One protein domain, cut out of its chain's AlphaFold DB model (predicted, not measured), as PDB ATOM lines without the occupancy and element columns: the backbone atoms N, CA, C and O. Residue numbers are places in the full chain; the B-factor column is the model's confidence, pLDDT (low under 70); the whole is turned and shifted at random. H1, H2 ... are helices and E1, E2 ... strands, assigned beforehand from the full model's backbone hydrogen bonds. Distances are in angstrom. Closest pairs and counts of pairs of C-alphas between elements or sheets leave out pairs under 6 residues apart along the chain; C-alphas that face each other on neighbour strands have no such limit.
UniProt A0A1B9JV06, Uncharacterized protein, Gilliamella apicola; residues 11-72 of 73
ATOM      1  N   ASN A  11     421.643 247.210 866.500       84.56
ATOM      2  CA  ASN A  11     420.375 247.376 865.793       84.56
ATOM      3  C   ASN A  11     420.574 247.932 864.372       84.56
ATOM      4  O   ASN A  11     419.962 247.444 863.431       84.56
ATOM      5  N   THR A  12     421.473 248.906 864.204       85.62
ATOM      6  CA  THR A  12     421.831 249.440 862.882       85.62
ATOM      7  C   THR A  12     422.465 248.353 862.015       85.62
ATOM      8  O   THR A  12     422.078 248.197 860.867       85.62
ATOM      9  N   ALA A  13     423.375 247.545 862.571       87.75
ATOM     10  CA  ALA A  13     423.992 246.435 861.839       87.75
ATOM     11  C   ALA A  13     422.958 245.400 861.365       87.75
ATOM     12  O   ALA A  13     423.029 244.940 860.232       87.75
ATOM     13  N   ASN A  14     421.975 245.066 862.208       89.94
ATOM     14  CA  ASN A  14     420.909 244.132 861.839       89.94
ATOM     15  C   ASN A  14     420.065 244.662 860.675       89.94
ATOM     16  O   ASN A  14     419.825 243.935 859.720       89.94
ATOM     17  N   LYS A  15     419.673 245.938 860.719       90.75
ATOM     18  CA  LYS A  15     418.920 246.559 859.622       90.75
ATOM     19  C   LYS A  15     419.711 246.613 858.317       90.75
ATOM     20  O   LYS A  15     419.151 246.383 857.254       90.75
ATOM     21  N   LEU A  16     421.011 246.890 858.396       90.50
ATOM     22  CA  LEU A  16     421.882 246.868 857.222       90.50
ATOM     23  C   LEU A  16     422.000 245.449 856.648       90.50
ATOM     24  O   LEU A  16     421.931 245.281 855.438       90.50
ATOM     25  N   ASN A  17     422.107 244.426 857.499       92.62
ATOM     26  CA  ASN A  17     422.078 243.029 857.061       92.62
ATOM     27  C   ASN A  17     420.764 242.674 856.348       92.62
ATOM     28  O   ASN A  17     420.793 242.000 855.322       92.62
ATOM     29  N   GLU A  18     419.624 243.153 856.854       93.25
ATOM     30  CA  GLU A  18     418.322 242.978 856.198       93.25
ATOM     31  C   GLU A  18     418.269 243.680 854.832       93.25
ATOM     32  O   GLU A  18     417.804 243.087 853.861       93.25
ATOM     33  N   TYR A  19     418.777 244.914 854.738       93.12
ATOM     34  CA  TYR A  19     418.746 245.704 853.505       93.12
ATOM     35  C   TYR A  19     419.698 245.173 852.424       93.12
ATOM     36  O   TYR A  19     419.296 245.000 851.275       93.12
ATOM     37  N   PHE A  20     420.951 244.890 852.785       90.69
ATOM     38  CA  PHE A  20     421.975 244.406 851.853       90.69
ATOM     39  C   PHE A  20     421.935 242.887 851.643       90.69
ATOM     40  O   PHE A  20     422.714 242.366 850.849       90.69
ATOM     41  N   VAL A  21     421.036 242.173 852.332       91.56
ATOM     42  CA  VAL A  21     420.940 240.704 852.312       91.56
ATOM     43  C   VAL A  21     422.292 240.067 852.675       91.56
ATOM     44  O   VAL A  21     422.820 239.197 851.984       91.56
ATOM     45  N   THR A  22     422.875 240.529 853.781       91.00
ATOM     46  CA  THR A  22     424.167 240.055 854.299       91.00
ATOM     47  C   THR A  22     424.031 239.513 855.723       91.00
ATOM     48  O   THR A  22     422.985 239.606 856.357       91.00
ATOM     49  N   ASN A  23     425.096 238.898 856.241       92.19
ATOM     50  CA  ASN A  23     425.163 238.413 857.625       92.19
ATOM     51  C   ASN A  23     426.439 238.919 858.313       92.19
ATOM     52  O   ASN A  23     427.179 238.159 858.938       92.19
ATOM     53  N   LEU A  24     426.733 240.205 858.127       90.19
ATOM     54  CA  LEU A  24     427.946 240.823 858.641       90.19
ATOM     55  C   LEU A  24     427.789 241.204 860.114       90.19
ATOM     56  O   LEU A  24     426.728 241.596 860.608       90.19
ATOM     57  N   THR A  25     428.891 241.117 860.837       89.94
ATOM     58  CA  THR A  25     428.994 241.553 862.222       89.94
ATOM     59  C   THR A  25     429.032 243.078 862.310       89.94
ATOM     60  O   THR A  25     429.492 243.777 861.408       89.94
ATOM     61  N   SER A  26     428.657 243.630 863.467       86.50
ATOM     62  CA  SER A  26     428.807 245.071 863.735       86.50
ATOM     63  C   SER A  26     430.249 245.570 863.574       86.50
ATOM     64  O   SER A  26     430.466 246.757 863.355       86.50
ATOM     65  N   ARG A  27     431.245 244.679 863.692       87.06
ATOM     66  CA  ARG A  27     432.656 245.013 863.476       87.06
ATOM     67  C   ARG A  27     432.981 245.184 861.995       87.06
ATOM     68  O   ARG A  27     433.713 246.107 861.663       87.06
ATOM     69  N   GLU A  28     432.457 244.320 861.134       91.19
ATOM     70  CA  GLU A  28     432.623 244.430 859.679       91.19
ATOM     71  C   GLU A  28     431.945 245.693 859.154       91.19
ATOM     72  O   GLU A  28     432.594 246.496 858.491       91.19
ATOM     73  N   TRP A  29     430.714 245.963 859.591       90.56
ATOM     74  CA  TRP A  29     430.055 247.241 859.321       90.56
ATOM     75  C   TRP A  29     430.834 248.441 859.876       90.56
ATOM     76  O   TRP A  29     430.922 249.480 859.231       90.56
ATOM     77  N   GLY A  30     431.448 248.311 861.056       88.50
ATOM     78  CA  GLY A  30     432.325 249.345 861.608       88.50
ATOM     79  C   GLY A  30     433.534 249.642 860.715       88.50
ATOM     80  O   GLY A  30     433.854 250.807 860.504       88.50
ATOM     81  N   ARG A  31     434.160 248.608 860.138       89.69
ATOM     82  CA  ARG A  31     435.274 248.764 859.188       89.69
ATOM     83  C   ARG A  31     434.830 249.426 857.886       89.69
ATOM     84  O   ARG A  31     435.521 250.321 857.417       89.69
ATOM     85  N   ALA A  32     433.675 249.034 857.347       91.12
ATOM     86  CA  ALA A  32     433.102 249.669 856.161       91.12
ATOM     87  C   ALA A  32     432.816 251.161 856.407       91.12
ATOM     88  O   ALA A  32     433.147 252.008 855.583       91.12
ATOM     89  N   LEU A  33     432.297 251.511 857.591       88.25
ATOM     90  CA  LEU A  33     432.102 252.908 857.985       88.25
ATOM     91  C   LEU A  33     433.427 253.678 858.092       88.25
ATOM     92  O   LEU A  33     433.490 254.841 857.706       88.25
ATOM     93  N   GLU A  34     434.474 253.072 858.653       87.12
ATOM     94  CA  GLU A  34     435.804 253.690 858.724       87.12
ATOM     95  C   GLU A  34     436.399 253.921 857.329       87.12
ATOM     96  O   GLU A  34     436.935 255.000 857.081       87.12
ATOM     97  N   ALA A  35     436.252 252.956 856.418       89.81
ATOM     98  CA  ALA A  35     436.695 253.075 855.033       89.81
ATOM     99  C   ALA A  35     435.941 254.189 854.291       89.81
ATOM    100  O   ALA A  35     436.579 255.057 853.700       89.81
ATOM    101  N   LEU A  36     434.613 254.246 854.430       90.50
ATOM    102  CA  LEU A  36     433.789 255.321 853.874       90.50
ATOM    103  C   LEU A  36     434.234 256.696 854.375       90.50
ATOM    104  O   LEU A  36     434.360 257.639 853.600       90.50
ATOM    105  N   LYS A  37     434.488 256.828 855.680       85.19
ATOM    106  CA  LYS A  37     434.963 258.092 856.260       85.19
ATOM    107  C   LYS A  37     436.358 258.465 855.771       85.19
ATOM    108  O   LYS A  37     436.648 259.651 855.695       85.19
ATOM    109  N   ALA A  38     437.220 257.488 855.502       86.81
ATOM    110  CA  ALA A  38     438.550 257.737 854.965       86.81
ATOM    111  C   ALA A  38     438.490 258.209 853.503       86.81
ATOM    112  O   ALA A  38     439.206 259.148 853.150       86.81
ATOM    113  N   ASP A  39     437.621 257.604 852.687       89.00
ATOM    114  CA  ASP A  39     437.437 257.953 851.271       89.00
ATOM    115  C   ASP A  39     436.731 259.302 851.081       89.00
ATOM    116  O   ASP A  39     437.167 260.136 850.291       89.00
ATOM    117  N   ALA A  40     435.736 259.598 851.926       83.25
ATOM    118  CA  ALA A  40     435.071 260.902 851.988       83.25
ATOM    119  C   ALA A  40     436.009 262.075 852.367       83.25
ATOM    120  O   ALA A  40     435.586 263.233 852.400       83.25
ATOM    121  N   GLY A  41     437.282 261.800 852.667       77.25
ATOM    122  CA  GLY A  41     438.279 262.773 853.095       77.25
ATOM    123  C   GLY A  41     438.264 263.015 854.605       77.25
ATOM    124  O   GLY A  41     437.537 262.382 855.363       77.25
ATOM    125  N   LYS A  42     439.098 263.948 855.089       67.12
ATOM    126  CA  LYS A  42     439.156 264.289 856.523       67.12
ATOM    127  C   LYS A  42     437.873 264.999 856.962       67.12
ATOM    128  O   LYS A  42     437.833 266.227 857.053       67.12
ATOM    129  N   LEU A  43     436.843 264.217 857.275       73.56
ATOM    130  CA  LEU A  43     435.683 264.692 858.015       73.56
ATOM    131  C   LEU A  43     436.179 265.343 859.320       73.56
ATOM    132  O   LEU A  43     437.069 264.793 859.979       73.56
ATOM    133  N   PRO A  44     435.651 266.517 859.706       71.06
ATOM    134  CA  PRO A  44     436.032 267.170 860.953       71.06
ATOM    135  C   PRO A  44     435.903 266.220 862.151       71.06
ATOM    136  O   PRO A  44     434.969 265.426 862.202       71.06
ATOM    137  N   ASN A  45     436.755 266.350 863.173       66.50
ATOM    138  CA  ASN A  45     436.650 265.525 864.394       66.50
ATOM    139  C   ASN A  45     435.265 265.610 865.071       66.50
ATOM    140  O   ASN A  45     434.842 264.670 865.734       66.50
ATOM    141  N   ASN A  46     434.547 266.721 864.875       67.62
ATOM    142  CA  ASN A  46     433.189 266.932 865.384       67.62
ATOM    143  C   ASN A  46     432.099 266.576 864.361       67.62
ATOM    144  O   ASN A  46     430.940 266.953 864.536       67.62
ATOM    145  N   PHE A  47     432.439 265.879 863.280       75.62
ATOM    146  CA  PHE A  47     431.470 265.463 862.283       75.62
ATOM    147  C   PHE A  47     430.549 264.378 862.854       75.62
ATOM    148  O   PHE A  47     430.982 263.285 863.215       75.62
ATOM    149  N   HIS A  48     429.259 264.699 862.938       74.56
ATOM    150  CA  HIS A  48     428.219 263.800 863.430       74.56
ATOM    151  C   HIS A  48     427.291 263.429 862.274       74.56
ATOM    152  O   HIS A  48     426.271 264.079 862.058       74.56
ATOM    153  N   GLY A  49     427.662 262.389 861.530       82.88
ATOM    154  CA  GLY A  49     426.769 261.758 860.560       82.88
ATOM    155  C   GLY A  49     425.909 260.663 861.190       82.88
ATOM    156  O   GLY A  49     426.201 260.172 862.287       82.88
ATOM    157  N   ARG A  50     424.866 260.253 860.472       86.75
ATOM    158  CA  ARG A  50     423.998 259.116 860.811       86.75
ATOM    159  C   ARG A  50     423.945 258.147 859.634       86.75
ATOM    160  O   ARG A  50     424.015 258.573 858.487       86.75
ATOM    161  N   ILE A  51     423.793 256.863 859.931       88.56
ATOM    162  CA  ILE A  51     423.528 255.845 858.910       88.56
ATOM    163  C   ILE A  51     422.019 255.647 858.826       88.56
ATOM    164  O   ILE A  51     421.356 255.478 859.855       88.56
ATOM    165  N   LEU A  52     421.491 255.722 857.612       89.56
ATOM    166  CA  LEU A  52     420.108 255.394 857.300       89.56
ATOM    167  C   LEU A  52     419.947 253.886 857.086       89.56
ATOM    168  O   LEU A  52     420.911 253.165 856.843       89.56
ATOM    169  N   ASP A  53     418.708 253.409 857.168       86.50
ATOM    170  CA  ASP A  53     418.401 251.979 857.053       86.50
ATOM    171  C   ASP A  53     418.785 251.400 855.667       86.50
ATOM    172  O   ASP A  53     419.037 250.207 855.558       86.50
ATOM    173  N   ASN A  54     418.897 252.246 854.633       89.00
ATOM    174  CA  ASN A  54     419.362 251.896 853.283       89.00
ATOM    175  C   ASN A  54     420.897 251.956 853.105       89.00
ATOM    176  O   ASN A  54     421.401 251.852 851.989       89.00
ATOM    177  N   GLY A  55     421.649 252.186 854.183       90.19
ATOM    178  CA  GLY A  55     423.109 252.268 854.153       90.19
ATOM    179  C   GLY A  55     423.691 253.638 853.821       90.19
ATOM    180  O   GLY A  55     424.910 253.798 853.908       90.19
ATOM    181  N   ASP A  56     422.872 254.645 853.514       93.06
ATOM    182  CA  ASP A  56     423.393 255.985 853.251       93.06
ATOM    183  C   ASP A  56     423.961 256.598 854.533       93.06
ATOM    184  O   ASP A  56     423.277 256.710 855.561       93.06
ATOM    185  N   TYR A  57     425.218 257.033 854.467       90.56
ATOM    186  CA  TYR A  57     425.820 257.859 855.498       90.56
ATOM    187  C   TYR A  57     425.523 259.321 855.192       90.56
ATOM    188  O   TYR A  57     426.045 259.890 854.233       90.56
ATOM    189  N   VAL A  58     424.667 259.929 856.012       90.25
ATOM    190  CA  VAL A  58     424.235 261.314 855.818       90.25
ATOM    191  C   VAL A  58     424.787 262.222 856.902       90.25
ATOM    192  O   VAL A  58     424.833 261.862 858.084       90.25
ATOM    193  N   GLY A  59     425.212 263.410 856.491       86.31
ATOM    194  CA  GLY A  59     425.671 264.449 857.392       86.31
ATOM    195  C   GLY A  59     424.542 265.243 858.031       86.31
ATOM    196  O   GLY A  59     423.351 264.955 857.874       86.31
ATOM    197  N   LYS A  60     424.930 266.245 858.822       81.94
ATOM    198  CA  LYS A  60     423.997 267.024 859.647       81.94
ATOM    199  C   LYS A  60     423.011 267.835 858.802       81.94
ATOM    200  O   LYS A  60     421.892 268.069 859.254       81.94
ATOM    201  N   ASN A  61     423.408 268.244 857.600       81.81
ATOM    202  CA  ASN A  61     422.583 269.065 856.719       81.81
ATOM    203  C   ASN A  61     421.736 268.204 855.764       81.81
ATOM    204  O   ASN A  61     421.048 268.747 854.904       81.81
ATOM    205  N   GLY A  62     421.753 266.875 855.932       81.25
ATOM    206  CA  GLY A  62     421.044 265.930 855.070       81.25
ATOM    207  C   GLY A  62     421.797 265.584 853.786       81.25
ATOM    208  O   GLY A  62     421.251 264.884 852.939       81.25
ATOM    209  N   GLU A  63     423.038 266.046 853.642       88.75
ATOM    210  CA  GLU A  63     423.918 265.669 852.546       88.75
ATOM    211  C   GLU A  63     424.277 264.184 852.629       88.75
ATOM    212  O   GLU A  63     424.630 263.682 853.699       88.75
ATOM    213  N   ILE A  64     424.186 263.482 851.500       90.50
ATOM    214  CA  ILE A  64     424.639 262.096 851.384       90.50
ATOM    215  C   ILE A  64     426.145 262.128 851.124       90.50
ATOM    216  O   ILE A  64     426.590 262.726 850.147       90.50
ATOM    217  N   ILE A  65     426.921 261.503 852.007       90.06
ATOM    218  CA  ILE A  65     428.382 261.398 851.881       90.06
ATOM    219  C   ILE A  65     428.763 260.198 851.019       90.06
ATOM    220  O   ILE A  65     429.725 260.253 850.263       90.06
ATOM    221  N   GLY A  66     428.004 259.116 851.142       92.00
ATOM    222  CA  GLY A  66     428.215 257.881 850.407       92.00
ATOM    223  C   GLY A  66     427.370 256.766 851.000       92.00
ATOM    224  O   GLY A  66     426.708 256.957 852.028       92.00
ATOM    225  N   ASN A  67     427.415 255.598 850.370       94.06
ATOM    226  CA  ASN A  67     426.732 254.417 850.861       94.06
ATOM    227  C   ASN A  67     427.742 253.451 851.493       94.06
ATOM    228  O   ASN A  67     428.781 253.141 850.922       94.06
ATOM    229  N   ILE A  68     427.454 252.981 852.708       91.94
ATOM    230  CA  ILE A  68     428.351 252.072 853.436       91.94
ATOM    231  C   ILE A  68     428.488 250.700 852.755       91.94
ATOM    232  O   ILE A  68     429.492 250.019 852.959       91.94
ATOM    233  N   GLY A  69     427.505 250.311 851.937       92.62
ATOM    234  CA  GLY A  69     427.520 249.084 851.144       92.62
ATOM    235  C   GLY A  69     428.675 249.027 850.144       92.62
ATOM    236  O   GLY A  69     429.219 247.951 849.915       92.62
ATOM    237  N   ASP A  70     429.115 250.181 849.635       93.94
ATOM    238  CA  ASP A  70     430.211 250.284 848.659       93.94
ATOM    239  C   ASP A  70     431.581 249.900 849.251       93.94
ATOM    240  O   ASP A  70     432.544 249.679 848.522       93.94
ATOM    241  N   TYR A  71     431.668 249.809 850.582       92.12
ATOM    242  CA  TYR A  71     432.891 249.520 851.336       92.12
ATOM    243  C   TYR A  71     432.843 248.160 852.042       92.12
ATOM    244  O   TYR A  71     433.636 247.895 852.953       92.12
ATOM    245  N   LEU A  72     431.887 247.311 851.665       89.25
ATOM    246  CA  LEU A  72     431.843 245.923 852.103       89.25
ATOM    247  C   LEU A  72     432.907 245.085 851.371       89.25
ATOM    248  O   LEU A  72     433.236 245.393 850.226       89.25
TER     249      LEU A  72
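This is residues 11 to 72 of the 73 residues of an uncharacterized protein of Gilliamella apicola (UniProt A0A1B9JV06). One longer helix, H2, and a small two-stranded hairpin, E1 and E2, form two sides of an elongated body, with H1 across one end and a loop closing the other. The short helix H3 follows directly on the hairpin and packs on H2, while residues 41 to 46 of the loop stick out at the end away from H1. The printed part has 62 residues with three named helices and two named strands, in the order H1, H2, E1, E2, H3; the sheet, E1 then E2, is antiparallel, and the class is mostly helix. The whole is compact, with a radius of gyration of the C-alphas of 11.1 A, and its C-alphas span 31 by 19 by 17 A.

Find C-alpha 11 at (420.375, 247.376, 865.793); from there H1 runs through residues 11 to 20, 14.3 A from first to last C-alpha. Next look for C-alpha 26 at (428.807, 245.071, 863.735), where H2 begins; it holds residues 26 to 39 and is 19.9 A long. After residues 40 to 55, which hold no named element, you reach E1, residues 56 to 58, and then E2, residues 64 to 67. H3, residues 68 to 71, measures 5.6 A and ends with C-alpha 71 at (432.891, 249.520, 851.336).

Start with H1 and H2, which are close but not clearly touching: their closest C-alphas, those of Ala 13 and Ser 26, are 5.4 A apart. Their lines are about perpendicular, at 76 degrees. Look next at E1 and E2, a hairpin of antiparallel strands with 156 degrees between their directions; N 57 and O 66 are within hydrogen-bond range at 2.9 A, and so are N 65 and O 57 at 2.9 A. Residues 50 to 51 pair with residues 57 to 58 of E1, antiparallel. H2 comes nearest to E2 at the C-alphas of Leu 36 and Gly 66, 7.0 A apart. H2 and H3 touch, and their closest C-alphas are those of Ala 32 and Tyr 71, at 4.8 A. H1 is apart from E1 and from E2. In H1 and H2 every O i to N i+4 pair is within hydrogen-bond range; H3 is too short for such a pair, and its one O i to N i+3 pair is within range.

To see the full length, go from C-alpha 21 to C-alpha 45: those of Val 21 and Asn 45 are the two farthest apart, at 31.8 A. The printed part has no cut. The link from H2 to E1 is long, with 16 residues, and the other links are tight. The mean pLDDT of the printed part is 86.9; look for values under 70 at residue 42 and residues 45 to 46.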